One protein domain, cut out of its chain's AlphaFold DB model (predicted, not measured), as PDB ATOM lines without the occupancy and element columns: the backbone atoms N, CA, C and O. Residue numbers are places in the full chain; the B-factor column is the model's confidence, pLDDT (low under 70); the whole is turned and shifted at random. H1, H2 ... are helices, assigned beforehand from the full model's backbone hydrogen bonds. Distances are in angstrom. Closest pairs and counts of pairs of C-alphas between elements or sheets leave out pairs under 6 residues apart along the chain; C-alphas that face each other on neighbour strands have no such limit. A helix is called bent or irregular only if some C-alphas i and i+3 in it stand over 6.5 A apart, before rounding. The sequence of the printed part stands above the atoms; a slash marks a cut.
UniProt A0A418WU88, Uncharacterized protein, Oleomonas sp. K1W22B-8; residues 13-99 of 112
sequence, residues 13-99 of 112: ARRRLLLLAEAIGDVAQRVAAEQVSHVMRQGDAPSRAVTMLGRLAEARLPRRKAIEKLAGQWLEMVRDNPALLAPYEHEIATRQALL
ATOM      1  N   ALA A  13      68.969  22.878   5.446       84.81
ATOM      2  CA  ALA A  13      68.154  21.788   4.918       84.81
ATOM      3  C   ALA A  13      67.359  21.083   6.029       84.81
ATOM      4  O   ALA A  13      66.146  20.905   5.902       84.81
ATOM      5  N   ARG A  14      68.010  20.749   7.156       86.38
ATOM      6  CA  ARG A  14      67.337  20.162   8.328       86.38
ATOM      7  C   ARG A  14      66.248  21.089   8.867       86.38
ATOM      8  O   ARG A  14      65.142  20.629   9.133       86.38
ATOM      9  N   ARG A  15      66.530  22.389   8.984       85.31
ATOM     10  CA  ARG A  15      65.554  23.387   9.436       85.31
ATOM     11  C   ARG A  15      64.325  23.422   8.529       85.31
ATOM     12  O   ARG A  15      63.212  23.348   9.034       85.31
ATOM     13  N   ARG A  16      64.510  23.489   7.209       87.00
ATOM     14  CA  ARG A  16      63.394  23.504   6.247       87.00
ATOM     15  C   ARG A  16      62.527  22.249   6.335       87.00
ATOM     16  O   ARG A  16      61.308  22.365   6.330       87.00
ATOM     17  N   LEU A  17      63.137  21.071   6.476       87.56
ATOM     18  CA  LEU A  17      62.394  19.815   6.639       87.56
ATOM     19  C   LEU A  17      61.532  19.807   7.907       87.56
ATOM     20  O   LEU A  17      60.407  19.319   7.881       87.56
ATOM     21  N   LEU A  18      62.036  20.371   9.004       88.00
ATOM     22  CA  LEU A  18      61.292  20.463  10.261       88.00
ATOM     23  C   LEU A  18      60.113  21.437  10.165       88.00
ATOM     24  O   LEU A  18      59.023  21.104  10.616       88.00
ATOM     25  N   LEU A  19      60.305  22.597   9.533       89.25
ATOM     26  CA  LEU A  19      59.218  23.555   9.303       89.25
ATOM     27  C   LEU A  19      58.150  22.984   8.363       89.25
ATOM     28  O   LEU A  19      56.962  23.214   8.570       89.25
ATOM     29  N   LEU A  20      58.557  22.205   7.356       90.62
ATOM     30  CA  LEU A  20      57.627  21.465   6.509       90.62
ATOM     31  C   LEU A  20      56.842  20.423   7.321       90.62
ATOM     32  O   LEU A  20      55.627  20.332   7.174       90.62
ATOM     33  N   ALA A  21      57.504  19.669   8.203       89.00
ATOM     34  CA  ALA A  21      56.827  18.710   9.076       89.00
ATOM     35  C   ALA A  21      55.820  19.393  10.021       89.00
ATOM     36  O   ALA A  21      54.720  18.877  10.216       89.00
ATOM     37  N   GLU A  22      56.161  20.568  10.558       91.81
ATOM     38  CA  GLU A  22      55.253  21.392  11.366       91.81
ATOM     39  C   GLU A  22      54.053  21.881  10.540       91.81
ATOM     40  O   GLU A  22      52.911  21.697  10.953       91.81
ATOM     41  N   ALA A  23      54.286  22.402   9.331       92.06
ATOM     42  CA  ALA A  23      53.221  22.827   8.423       92.06
ATOM     43  C   ALA A  23      52.266  21.677   8.054       92.06
ATOM     44  O   ALA A  23      51.047  21.850   8.085       92.06
ATOM     45  N   ILE A  24      52.806  20.494   7.746       91.62
ATOM     46  CA  ILE A  24      52.022  19.280   7.482       91.62
ATOM     47  C   ILE A  24      51.200  18.899   8.718       91.62
ATOM     48  O   ILE A  24      50.013  18.605   8.595       91.62
ATOM     49  N   GLY A  25      51.812  18.925   9.905       90.50
ATOM     50  CA  GLY A  25      51.147  18.607  11.166       90.50
ATOM     51  C   GLY A  25      49.987  19.551  11.486       90.50
ATOM     52  O   GLY A  25      48.917  19.089  11.884       90.50
ATOM     53  N   ASP A  26      50.171  20.852  11.270       92.38
ATOM     54  CA  ASP A  26      49.139  21.875  11.466       92.38
ATOM     55  C   ASP A  26      47.944  21.663  10.528       92.38
ATOM     56  O   ASP A  26      46.791  21.624  10.972       92.38
ATOM     57  N   VAL A  27      48.213  21.484   9.230       93.69
ATOM     58  CA  VAL A  27      47.167  21.245   8.226       93.69
ATOM     59  C   VAL A  27      46.438  19.938   8.524       93.69
ATOM     60  O   VAL A  27      45.209  19.901   8.506       93.69
ATOM     61  N   ALA A  28      47.165  18.882   8.891       92.25
ATOM     62  CA  ALA A  28      46.559  17.615   9.270       92.25
ATOM     63  C   ALA A  28      45.617  17.768  10.480       92.25
ATOM     64  O   ALA A  28      44.490  17.280  10.458       92.25
ATOM     65  N   GLN A  29      46.017  18.495  11.524       91.38
ATOM     66  CA  GLN A  29      45.154  18.724  12.687       91.38
ATOM     67  C   GLN A  29      43.887  19.510  12.335       91.38
ATOM     68  O   GLN A  29      42.793  19.144  12.777       91.38
ATOM     69  N   ARG A  30      44.011  20.562  11.516       94.25
ATOM     70  CA  ARG A  30      42.858  21.339  11.041       94.25
ATOM     71  C   ARG A  30      41.886  20.453  10.264       94.25
ATOM     72  O   ARG A  30      40.692  20.442  10.569       94.25
ATOM     73  N   VAL A  31      42.386  19.690   9.293       91.44
ATOM     74  CA  VAL A  31      41.541  18.823   8.464       91.44
ATOM     75  C   VAL A  31      40.914  17.709   9.306       91.44
ATOM     76  O   VAL A  31      39.722  17.454   9.161       91.44
ATOM     77  N   ALA A  32      41.637  17.112  10.261       89.62
ATOM     78  CA  ALA A  32      41.066  16.149  11.206       89.62
ATOM     79  C   ALA A  32      39.842  16.731  11.938       89.62
ATOM     80  O   ALA A  32      38.792  16.088  12.023       89.62
ATOM     81  N   ALA A  33      39.947  17.971  12.426       88.31
ATOM     82  CA  ALA A  33      38.848  18.662  13.095       88.31
ATOM     83  C   ALA A  33      37.662  18.947  12.152       88.31
ATOM     84  O   ALA A  33      36.501  18.846  12.565       88.31
ATOM     85  N   GLU A  34      37.924  19.256  10.879       90.62
ATOM     86  CA  GLU A  34      36.883  19.420   9.860       90.62
ATOM     87  C   GLU A  34      36.160  18.118   9.547       90.62
ATOM     88  O   GLU A  34      34.933  18.120   9.454       90.62
ATOM     89  N   GLN A  35      36.888  17.005   9.441       86.19
ATOM     90  CA  GLN A  35      36.296  15.689   9.201       86.19
ATOM     91  C   GLN A  35      35.417  15.256  10.373       86.19
ATOM     92  O   GLN A  35      34.281  14.825  10.172       86.19
ATOM     93  N   VAL A  36      35.876  15.467  11.609       85.38
ATOM     94  CA  VAL A  36      35.044  15.243  12.798       85.38
ATOM     95  C   VAL A  36      33.787  16.116  12.756       85.38
ATOM     96  O   VAL A  36      32.676  15.626  12.973       85.38
ATOM     97  N   SER A  37      33.936  17.401  12.435       87.19
ATOM     98  CA  SER A  37      32.806  18.330  12.324       87.19
ATOM     99  C   SER A  37      31.843  17.949  11.195       87.19
ATOM    100  O   SER A  37      30.634  18.153  11.310       87.19
ATOM    101  N   HIS A  38      32.352  17.392  10.096       86.81
ATOM    102  CA  HIS A  38      31.554  16.883   8.986       86.81
ATOM    103  C   HIS A  38      30.702  15.689   9.425       86.81
ATOM    104  O   HIS A  38      29.483  15.744   9.273       86.81
ATOM    105  N   VAL A  39      31.311  14.686  10.068       82.50
ATOM    106  CA  VAL A  39      30.606  13.526  10.646       82.50
ATOM    107  C   VAL A  39      29.489  13.979  11.587       82.50
ATOM    108  O   VAL A  39      28.352  13.530  11.482       82.50
ATOM    109  N   MET A  40      29.781  14.938  12.467       80.38
ATOM    110  CA  MET A  40      28.803  15.452  13.427       80.38
ATOM    111  C   MET A  40      27.623  16.188  12.776       80.38
ATOM    112  O   MET A  40      26.521  16.164  13.323       80.38
ATOM    113  N   ARG A  41      27.831  16.852  11.631       84.12
ATOM    114  CA  ARG A  41      26.768  17.560  10.895       84.12
ATOM    115  C   ARG A  41      25.845  16.627  10.119       84.12
ATOM    116  O   ARG A  41      24.692  16.986   9.916       84.12
ATOM    117  N   GLN A  42      26.316  15.445   9.723       79.69
ATOM    118  CA  GLN A  42      25.484  14.454   9.029       79.69
ATOM    119  C   GLN A  42      24.462  13.758   9.949       79.69
ATOM    120  O   GLN A  42      23.679  12.933   9.492       79.69
ATOM    121  N   GLY A  43      24.425  14.107  11.241       61.66
ATOM    122  CA  GLY A  43      23.500  13.517  12.212       61.66
ATOM    123  C   GLY A  43      23.982  12.183  12.782       61.66
ATOM    124  O   GLY A  43      23.312  11.610  13.644       61.66
ATOM    125  N   ASP A  44      25.158  11.712  12.369       65.75
ATOM    126  CA  ASP A  44      25.778  10.530  12.945       65.75
ATOM    127  C   ASP A  44      26.375  10.840  14.319       65.75
ATOM    128  O   ASP A  44      27.128  11.795  14.529       65.75
ATOM    129  N   ALA A  45      26.044   9.995  15.297       72.56
ATOM    130  CA  ALA A  45      26.696  10.041  16.595       72.56
ATOM    131  C   ALA A  45      28.193   9.723  16.402       72.56
ATOM    132  O   ALA A  45      28.503   8.670  15.844       72.56
ATOM    133  N   PRO A  46      29.138  10.539  16.908       70.56
ATOM    134  CA  PRO A  46      30.577  10.265  16.798       70.56
ATOM    135  C   PRO A  46      30.983   8.850  17.236       70.56
ATOM    136  O   PRO A  46      31.903   8.257  16.685       70.56
ATOM    137  N   SER A  47      30.259   8.266  18.195       68.62
ATOM    138  CA  SER A  47      30.434   6.878  18.632       68.62
ATOM    139  C   SER A  47      30.122   5.839  17.544       68.62
ATOM    140  O   SER A  47      30.794   4.810  17.487       68.62
ATOM    141  N   ARG A  48      29.148   6.092  16.658       72.56
ATOM    142  CA  ARG A  48      28.875   5.239  15.488       72.56
ATOM    143  C   ARG A  48      30.009   5.300  14.476       72.56
ATOM    144  O   ARG A  48      30.445   4.245  14.037       72.56
ATOM    145  N   ALA A  49      30.530   6.487  14.175       73.12
ATOM    146  CA  ALA A  49      31.669   6.632  13.270       73.12
ATOM    147  C   ALA A  49      32.911   5.885  13.795       73.12
ATOM    148  O   ALA A  49      33.544   5.145  13.049       73.12
ATOM    149  N   VAL A  50      33.198   5.975  15.103       70.94
ATOM    150  CA  VAL A  50      34.264   5.177  15.745       70.94
ATOM    151  C   VAL A  50      34.012   3.670  15.604       70.94
ATOM    152  O   VAL A  50      34.945   2.920  15.336       70.94
ATOM    153  N   THR A  51      32.758   3.231  15.743       69.75
ATOM    154  CA  THR A  51      32.378   1.813  15.608       69.75
ATOM    155  C   THR A  51      32.523   1.316  14.162       69.75
ATOM    156  O   THR A  51      32.986   0.202  13.936       69.75
ATOM    157  N   MET A  52      32.161   2.140  13.171       68.25
ATOM    158  CA  MET A  52      32.292   1.819  11.741       68.25
ATOM    159  C   MET A  52      33.749   1.707  11.280       68.25
ATOM    160  O   MET A  52      34.029   0.990  10.326       68.25
ATOM    161  N   LEU A  53      34.687   2.344  11.986       67.12
ATOM    162  CA  LEU A  53      36.128   2.244  11.733       67.12
ATOM    163  C   LEU A  53      36.748   0.917  12.223       67.12
ATOM    164  O   LEU A  53      37.966   0.804  12.327       67.12
ATOM    165  N   GLY A  54      35.934  -0.094  12.555       59.28
ATOM    166  CA  GLY A  54      36.396  -1.442  12.905       59.28
ATOM    167  C   GLY A  54      37.057  -1.559  14.282       59.28
ATOM    168  O   GLY A  54      37.409  -2.663  14.699       59.28
ATOM    169  N   ARG A  55      37.194  -0.455  15.033       58.97
ATOM    170  CA  ARG A  55      37.615  -0.500  16.438       58.97
ATOM    171  C   ARG A  55      36.403  -0.866  17.295       58.97
ATOM    172  O   ARG A  55      35.436  -0.115  17.384       58.97
ATOM    173  N   LEU A  56      36.473  -2.070  17.864       52.31
ATOM    174  CA  LEU A  56      35.431  -2.751  18.633       52.31
ATOM    175  C   LEU A  56      34.635  -1.830  19.570       52.31
ATOM    176  O   LEU A  56      35.173  -0.945  20.232       52.31
ATOM    177  N   ALA A  57      33.336  -2.124  19.619       51.91
ATOM    178  CA  ALA A  57      32.287  -1.495  20.403       51.91
ATOM    179  C   ALA A  57      32.678  -1.211  21.867       51.91
ATOM    180  O   ALA A  57      32.404  -2.001  22.769       51.91
ATOM    181  N   GLU A  58      33.224  -0.027  22.139       52.59
ATOM    182  CA  GLU A  58      33.125   0.555  23.474       52.59
ATOM    183  C   GLU A  58      31.697   1.093  23.627       52.59
ATOM    184  O   GLU A  58      31.340   2.166  23.128       52.59
ATOM    185  N   ALA A  59      30.850   0.301  24.286       55.12
ATOM    186  CA  ALA A  59      29.511   0.709  24.672       55.12
ATOM    187  C   ALA A  59      29.568   2.088  25.362       55.12
ATOM    188  O   ALA A  59      30.175   2.251  26.417       55.12
ATOM    189  N   ARG A  60      28.921   3.082  24.737       65.38
ATOM    190  CA  ARG A  60      28.771   4.469  25.220       65.38
ATOM    191  C   ARG A  60      30.089   5.219  25.476       65.38
ATOM    192  O   ARG A  60      30.297   5.776  26.551       65.38
ATOM    193  N   LEU A  61      30.933   5.351  24.452       72.25
ATOM    194  CA  LEU A  61      31.972   6.389  24.447       72.25
ATOM    195  C   LEU A  61      31.347   7.789  24.645       72.25
ATOM    196  O   LEU A  61      30.480   8.184  23.856       72.25
ATOM    197  N   PRO A  62      31.787   8.573  25.650       79.88
ATOM    198  CA  PRO A  62      31.394   9.971  25.778       79.88
ATOM    199  C   PRO A  62      31.743  10.750  24.507       79.88
ATOM    200  O   PRO A  62      32.815  10.549  23.934       79.88
ATOM    201  N   ARG A  63      30.878  11.689  24.101       80.06
ATOM    202  CA  ARG A  63      31.035  12.479  22.861       80.06
ATOM    203  C   ARG A  63      32.440  13.065  22.697       80.06
ATOM    204  O   ARG A  63      33.008  12.970  21.618       80.06
ATOM    205  N   ARG A  64      33.013  13.613  23.773       84.50
ATOM    206  CA  ARG A  64      34.379  14.154  23.783       84.50
ATOM    207  C   ARG A  64      35.432  13.099  23.420       84.50
ATOM    208  O   ARG A  64      36.225  13.333  22.520       84.50
ATOM    209  N   LYS A  65      35.399  11.926  24.060       84.00
ATOM    210  CA  LYS A  65      36.343  10.835  23.768       84.00
ATOM    211  C   LYS A  65      36.174  10.297  22.348       84.00
ATOM    212  O   LYS A  65      37.156   9.936  21.714       84.00
ATOM    213  N   ALA A  66      34.944  10.249  21.836       80.81
ATOM    214  CA  ALA A  66      34.696   9.850  20.453       80.81
ATOM    215  C   ALA A  66      35.294  10.854  19.448       80.81
ATOM    216  O   ALA A  66      35.916  10.434  18.481       80.81
ATOM    217  N   ILE A  67      35.168  12.160  19.709       84.44
ATOM    218  CA  ILE A  67      35.807  13.223  18.914       84.44
ATOM    219  C   ILE A  67      37.333  13.077  18.923       84.44
ATOM    220  O   ILE A  67      37.947  13.064  17.860       84.44
ATOM    221  N   GLU A  68      37.932  12.915  20.104       86.12
ATOM    222  CA  GLU A  68      39.382  12.733  20.259       86.12
ATOM    223  C   GLU A  68      39.873  11.487  19.502       86.12
ATOM    224  O   GLU A  68      40.854  11.563  18.764       86.12
ATOM    225  N   LYS A  69      39.156  10.356  19.607       84.62
ATOM    226  CA  LYS A  69      39.491   9.126  18.869       84.62
ATOM    227  C   LYS A  69      39.362   9.291  17.354       84.62
ATOM    228  O   LYS A  69      40.222   8.800  16.633       84.62
ATOM    229  N   LEU A  70      38.321   9.969  16.864       83.81
ATOM    230  CA  LEU A  70      38.151  10.214  15.427       83.81
ATOM    231  C   LEU A  70      39.259  11.110  14.870       83.81
ATOM    232  O   LEU A  70      39.833  10.786  13.834       83.81
ATOM    233  N   ALA A  71      39.589  12.197  15.572       87.25
ATOM    234  CA  ALA A  71      40.686  13.072  15.177       87.25
ATOM    235  C   ALA A  71      42.022  12.312  15.168       87.25
ATOM    236  O   ALA A  71      42.758  12.377  14.187       87.25
ATOM    237  N   GLY A  72      42.300  11.531  16.220       88.31
ATOM    238  CA  GLY A  72      43.495  10.691  16.302       88.31
ATOM    239  C   GLY A  72      43.587   9.672  15.165       88.31
ATOM    240  O   GLY A  72      44.627   9.570  14.526       88.31
ATOM    241  N   GLN A  73      42.490   8.978  14.851       86.25
ATOM    242  CA  GLN A  73      42.458   8.012  13.751       86.25
ATOM    243  C   GLN A  73      42.717   8.678  12.398       86.25
ATOM    244  O   GLN A  73      43.424   8.122  11.563       86.25
ATOM    245  N   TRP A  74      42.162   9.868  12.168       86.56
ATOM    246  CA  TRP A  74      42.405  10.592  10.926       86.56
ATOM    247  C   TRP A  74      43.879  11.006  10.795       86.56
ATOM    248  O   TRP A  74      44.470  10.866   9.727       86.56
ATOM    249  N   LEU A  75      44.503  11.435  11.898       89.44
ATOM    250  CA  LEU A  75      45.937  11.733  11.934       89.44
ATOM    251  C   LEU A  75      46.805  10.487  11.696       89.44
ATOM    252  O   LEU A  75      47.807  10.581  10.990       89.44
ATOM    253  N   GLU A  76      46.425   9.327  12.241       89.88
ATOM    254  CA  GLU A  76      47.085   8.047  11.940       89.88
ATOM    255  C   GLU A  76      46.976   7.710  10.446       89.88
ATOM    256  O   GLU A  76      47.985   7.418   9.812       89.88
ATOM    257  N   MET A  77      45.791   7.865   9.845       88.12
ATOM    258  CA  MET A  77      45.602   7.638   8.407       88.12
ATOM    259  C   MET A  77      46.461   8.563   7.542       88.12
ATOM    260  O   MET A  77      47.010   8.117   6.540       88.12
ATOM    261  N   VAL A  78      46.595   9.840   7.911       88.38
ATOM    262  CA  VAL A  78      47.479  10.782   7.203       88.38
ATOM    263  C   VAL A  78      48.948  10.416   7.365       88.38
ATOM    264  O   VAL A  78      49.719  10.572   6.421       88.38
ATOM    265  N   ARG A  79      49.352   9.915   8.537       88.81
ATOM    266  CA  ARG A  79      50.719   9.430   8.752       88.81
ATOM    267  C   ARG A  79      51.027   8.227   7.861       88.81
ATOM    268  O   ARG A  79      52.093   8.195   7.253       88.81
ATOM    269  N   ASP A  80      50.100   7.279   7.778       90.31
ATOM    270  CA  ASP A  80      50.255   6.061   6.979       90.31
ATOM    271  C   ASP A  80      50.106   6.333   5.474       90.31
ATOM    272  O   ASP A  80      50.717   5.657   4.646       90.31
ATOM    273  N   ASN A  81      49.312   7.344   5.106       90.19
ATOM    274  CA  ASN A  81      49.101   7.770   3.730       90.19
ATOM    275  C   ASN A  81      49.073   9.309   3.598       90.19
ATOM    276  O   ASN A  81      47.995   9.916   3.558       90.19
ATOM    277  N   PRO A  82      50.245   9.950   3.436       87.75
ATOM    278  CA  PRO A  82      50.343  11.401   3.277       87.75
ATOM    279  C   PRO A  82      49.619  11.956   2.044       87.75
ATOM    280  O   PRO A  82      49.288  13.140   2.019       87.75
ATOM    281  N   ALA A  83      49.311  11.125   1.037       91.00
ATOM    282  CA  ALA A  83      48.576  11.557  -0.155       91.00
ATOM    283  C   ALA A  83      47.147  12.036   0.163       91.00
ATOM    284  O   ALA A  83      46.552  12.763  -0.630       91.00
ATOM    285  N   LEU A  84      46.609  11.701   1.342       90.25
ATOM    286  CA  LEU A  84      45.356  12.271   1.849       90.25
ATOM    287  C   LEU A  84      45.417  13.800   2.014       90.25
ATOM    288  O   LEU A  84      44.373  14.452   2.035       90.25
ATOM    289  N   LEU A  85      46.621  14.374   2.103       93.62
ATOM    290  CA  LEU A  85      46.837  15.815   2.154       93.62
ATOM    291  C   LEU A  85      47.082  16.465   0.787       93.62
ATOM    292  O   LEU A  85      47.197  17.687   0.738       93.62
ATOM    293  N   ALA A  86      47.119  15.705  -0.315       93.94
ATOM    294  CA  ALA A  86      47.358  16.254  -1.655       93.94
ATOM    295  C   ALA A  86      46.420  17.431  -2.021       93.94
ATOM    296  O   ALA A  86      46.892  18.431  -2.562       93.94
ATOM    297  N   PRO A  87      45.117  17.421  -1.657       96.38
ATOM    298  CA  PRO A  87      44.243  18.574  -1.899       96.38
ATOM    299  C   PRO A  87      44.639  19.860  -1.151       96.38
ATOM    300  O   PRO A  87      44.140  20.933  -1.482       96.38
ATOM    301  N   TYR A  88      45.508  19.767  -0.140       95.19
ATOM    302  CA  TYR A  88      45.912  20.860   0.747       95.19
ATOM    303  C   TYR A  88      47.375  21.296   0.545       95.19
ATOM    304  O   TYR A  88      47.899  22.069   1.345       95.19
ATOM    305  N   GLU A  89      48.043  20.856  -0.527       94.50
ATOM    306  CA  GLU A  89      49.450  21.189  -0.811       94.50
ATOM    307  C   GLU A  89      49.730  22.698  -0.810       94.50
ATOM    308  O   GLU A  89      50.724  23.153  -0.241       94.50
ATOM    309  N   HIS A  90      48.830  23.496  -1.391       96.19
ATOM    310  CA  HIS A  90      48.981  24.952  -1.418       96.19
ATOM    311  C   HIS A  90      48.917  25.578  -0.016       96.19
ATOM    312  O   HIS A  90      49.649  26.523   0.294       96.19
ATOM    313  N   GLU A  91      48.066  25.039   0.854       95.38
ATOM    314  CA  GLU A  91      47.955  25.488   2.239       95.38
ATOM    315  C   GLU A  91      49.200  25.109   3.042       95.38
ATOM    316  O   GLU A  91      49.731  25.947   3.769       95.38
ATOM    317  N   ILE A  92      49.717  23.890   2.852       94.56
ATOM    318  CA  ILE A  92      50.968  23.427   3.469       94.56
ATOM    319  C   ILE A  92      52.124  24.346   3.061       94.56
ATOM    320  O   ILE A  92      52.854  24.830   3.926       94.56
ATOM    321  N   ALA A  93      52.253  24.658   1.767       94.25
ATOM    322  CA  ALA A  93      53.282  25.568   1.264       94.25
ATOM    323  C   ALA A  93      53.149  26.979   1.864       94.25
ATOM    324  O   ALA A  93      54.135  27.573   2.301       94.25
ATOM    325  N   THR A  94      51.920  27.500   1.950       95.50
ATOM    326  CA  THR A  94      51.643  28.801   2.575       95.50
ATOM    327  C   THR A  94      52.026  28.794   4.052       95.50
ATOM    328  O   THR A  94      52.675  29.721   4.540       95.50
ATOM    329  N   ARG A  95      51.668  27.733   4.780       93.31
ATOM    330  CA  ARG A  95      51.971  27.591   6.204       93.31
ATOM    331  C   ARG A  95      53.472  27.489   6.449       93.31
ATOM    332  O   ARG A  95      53.973  28.165   7.345       93.31
ATOM    333  N   GLN A  96      54.190  26.732   5.622       93.06
ATOM    334  CA  GLN A  96      55.646  26.660   5.674       93.06
ATOM    335  C   GLN A  96      56.280  28.039   5.445       93.06
ATOM    336  O   GLN A  96      57.120  28.454   6.239       93.06
ATOM    337  N   ALA A  97      55.839  28.786   4.428       91.19
ATOM    338  CA  ALA A  97      56.354  30.131   4.159       91.19
ATOM    339  C   ALA A  97      56.114  31.093   5.339       91.19
ATOM    340  O   ALA A  97      56.988  31.888   5.686       91.19
ATOM    341  N   LEU A  98      54.958  30.993   6.005       92.12
ATOM    342  CA  LEU A  98      54.665  31.765   7.216       92.12
ATOM    343  C   LEU A  98      55.577  31.379   8.390       92.12
ATOM    344  O   LEU A  98      56.039  32.260   9.115       92.12
ATOM    345  N   LEU A  99      55.853  30.086   8.580       89.38
ATOM    346  CA  LEU A  99      56.768  29.600   9.618       89.38
ATOM    347  C   LEU A  99      58.215  30.052   9.360       89.38
ATOM    348  O   LEU A  99      58.907  30.480  10.287       89.38
TER     349      LEU A  99
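This is residues 13 to 99 of the 112 residues of an uncharacterized protein of Oleomonas sp. K1W22B-8 (UniProt A0A418WU88). One long helix, H1, makes the longest axis of a rod, and three shorter helices sit along it: H4 crosses residues 19 to 28 of H1, H3 crosses residues 28 to 36, and H2 makes a corner at the end of H1. The printed part has 87 residues with four named helices, H1 H2 H3 H4 along the chain, and no named strand; the class is all helix. The whole is loose, with a radius of gyration of the C-alphas of 15.0 A and spans of 48 by 23 by 20 A.

The hub is H1, residues 13 to 41. H2, residues 46 to 52, touches H1 only at the corner by their tight link, with C-alphas 40 and 46 the closest at 6.4 A. H3, residues 63 to 80, touches H1 at a steep tilt of 43 degrees, opposite ways; the closest C-alphas, of Ala 32 and Ala 71, are 5.0 A apart. H3 touches H2 with residues 63 to 70 alone, closest at C-alphas 47 and 66, 5.5 A. H4, residues 82 to 99, touches H1 at a steep tilt of 58 degrees, closest at C-alphas 23 and 96, 5.3 A. H2 and H4 are apart. Every O i to N i+4 pair is within hydrogen-bond range in H1, H2 and H3; in H4 it is 8 of 14.

H1 runs 42.0 A from C-alpha 13 at (68.154, 21.788, 4.918). H3 is 25.7 A long. H4, 20.3 A, has a kink of 83 degrees near residue 89 and is irregular, with C-alphas 87 and 90 8.0 A apart; it ends at C-alpha 99 (56.768, 29.600, 9.618).

The C-alphas of Ala 13 and Ala 59 are the two farthest apart, 48.2 A. The printed part has no cut, and no link is long. The pLDDT is under 70 at residues 43 to 44, 47 and 51 to 60.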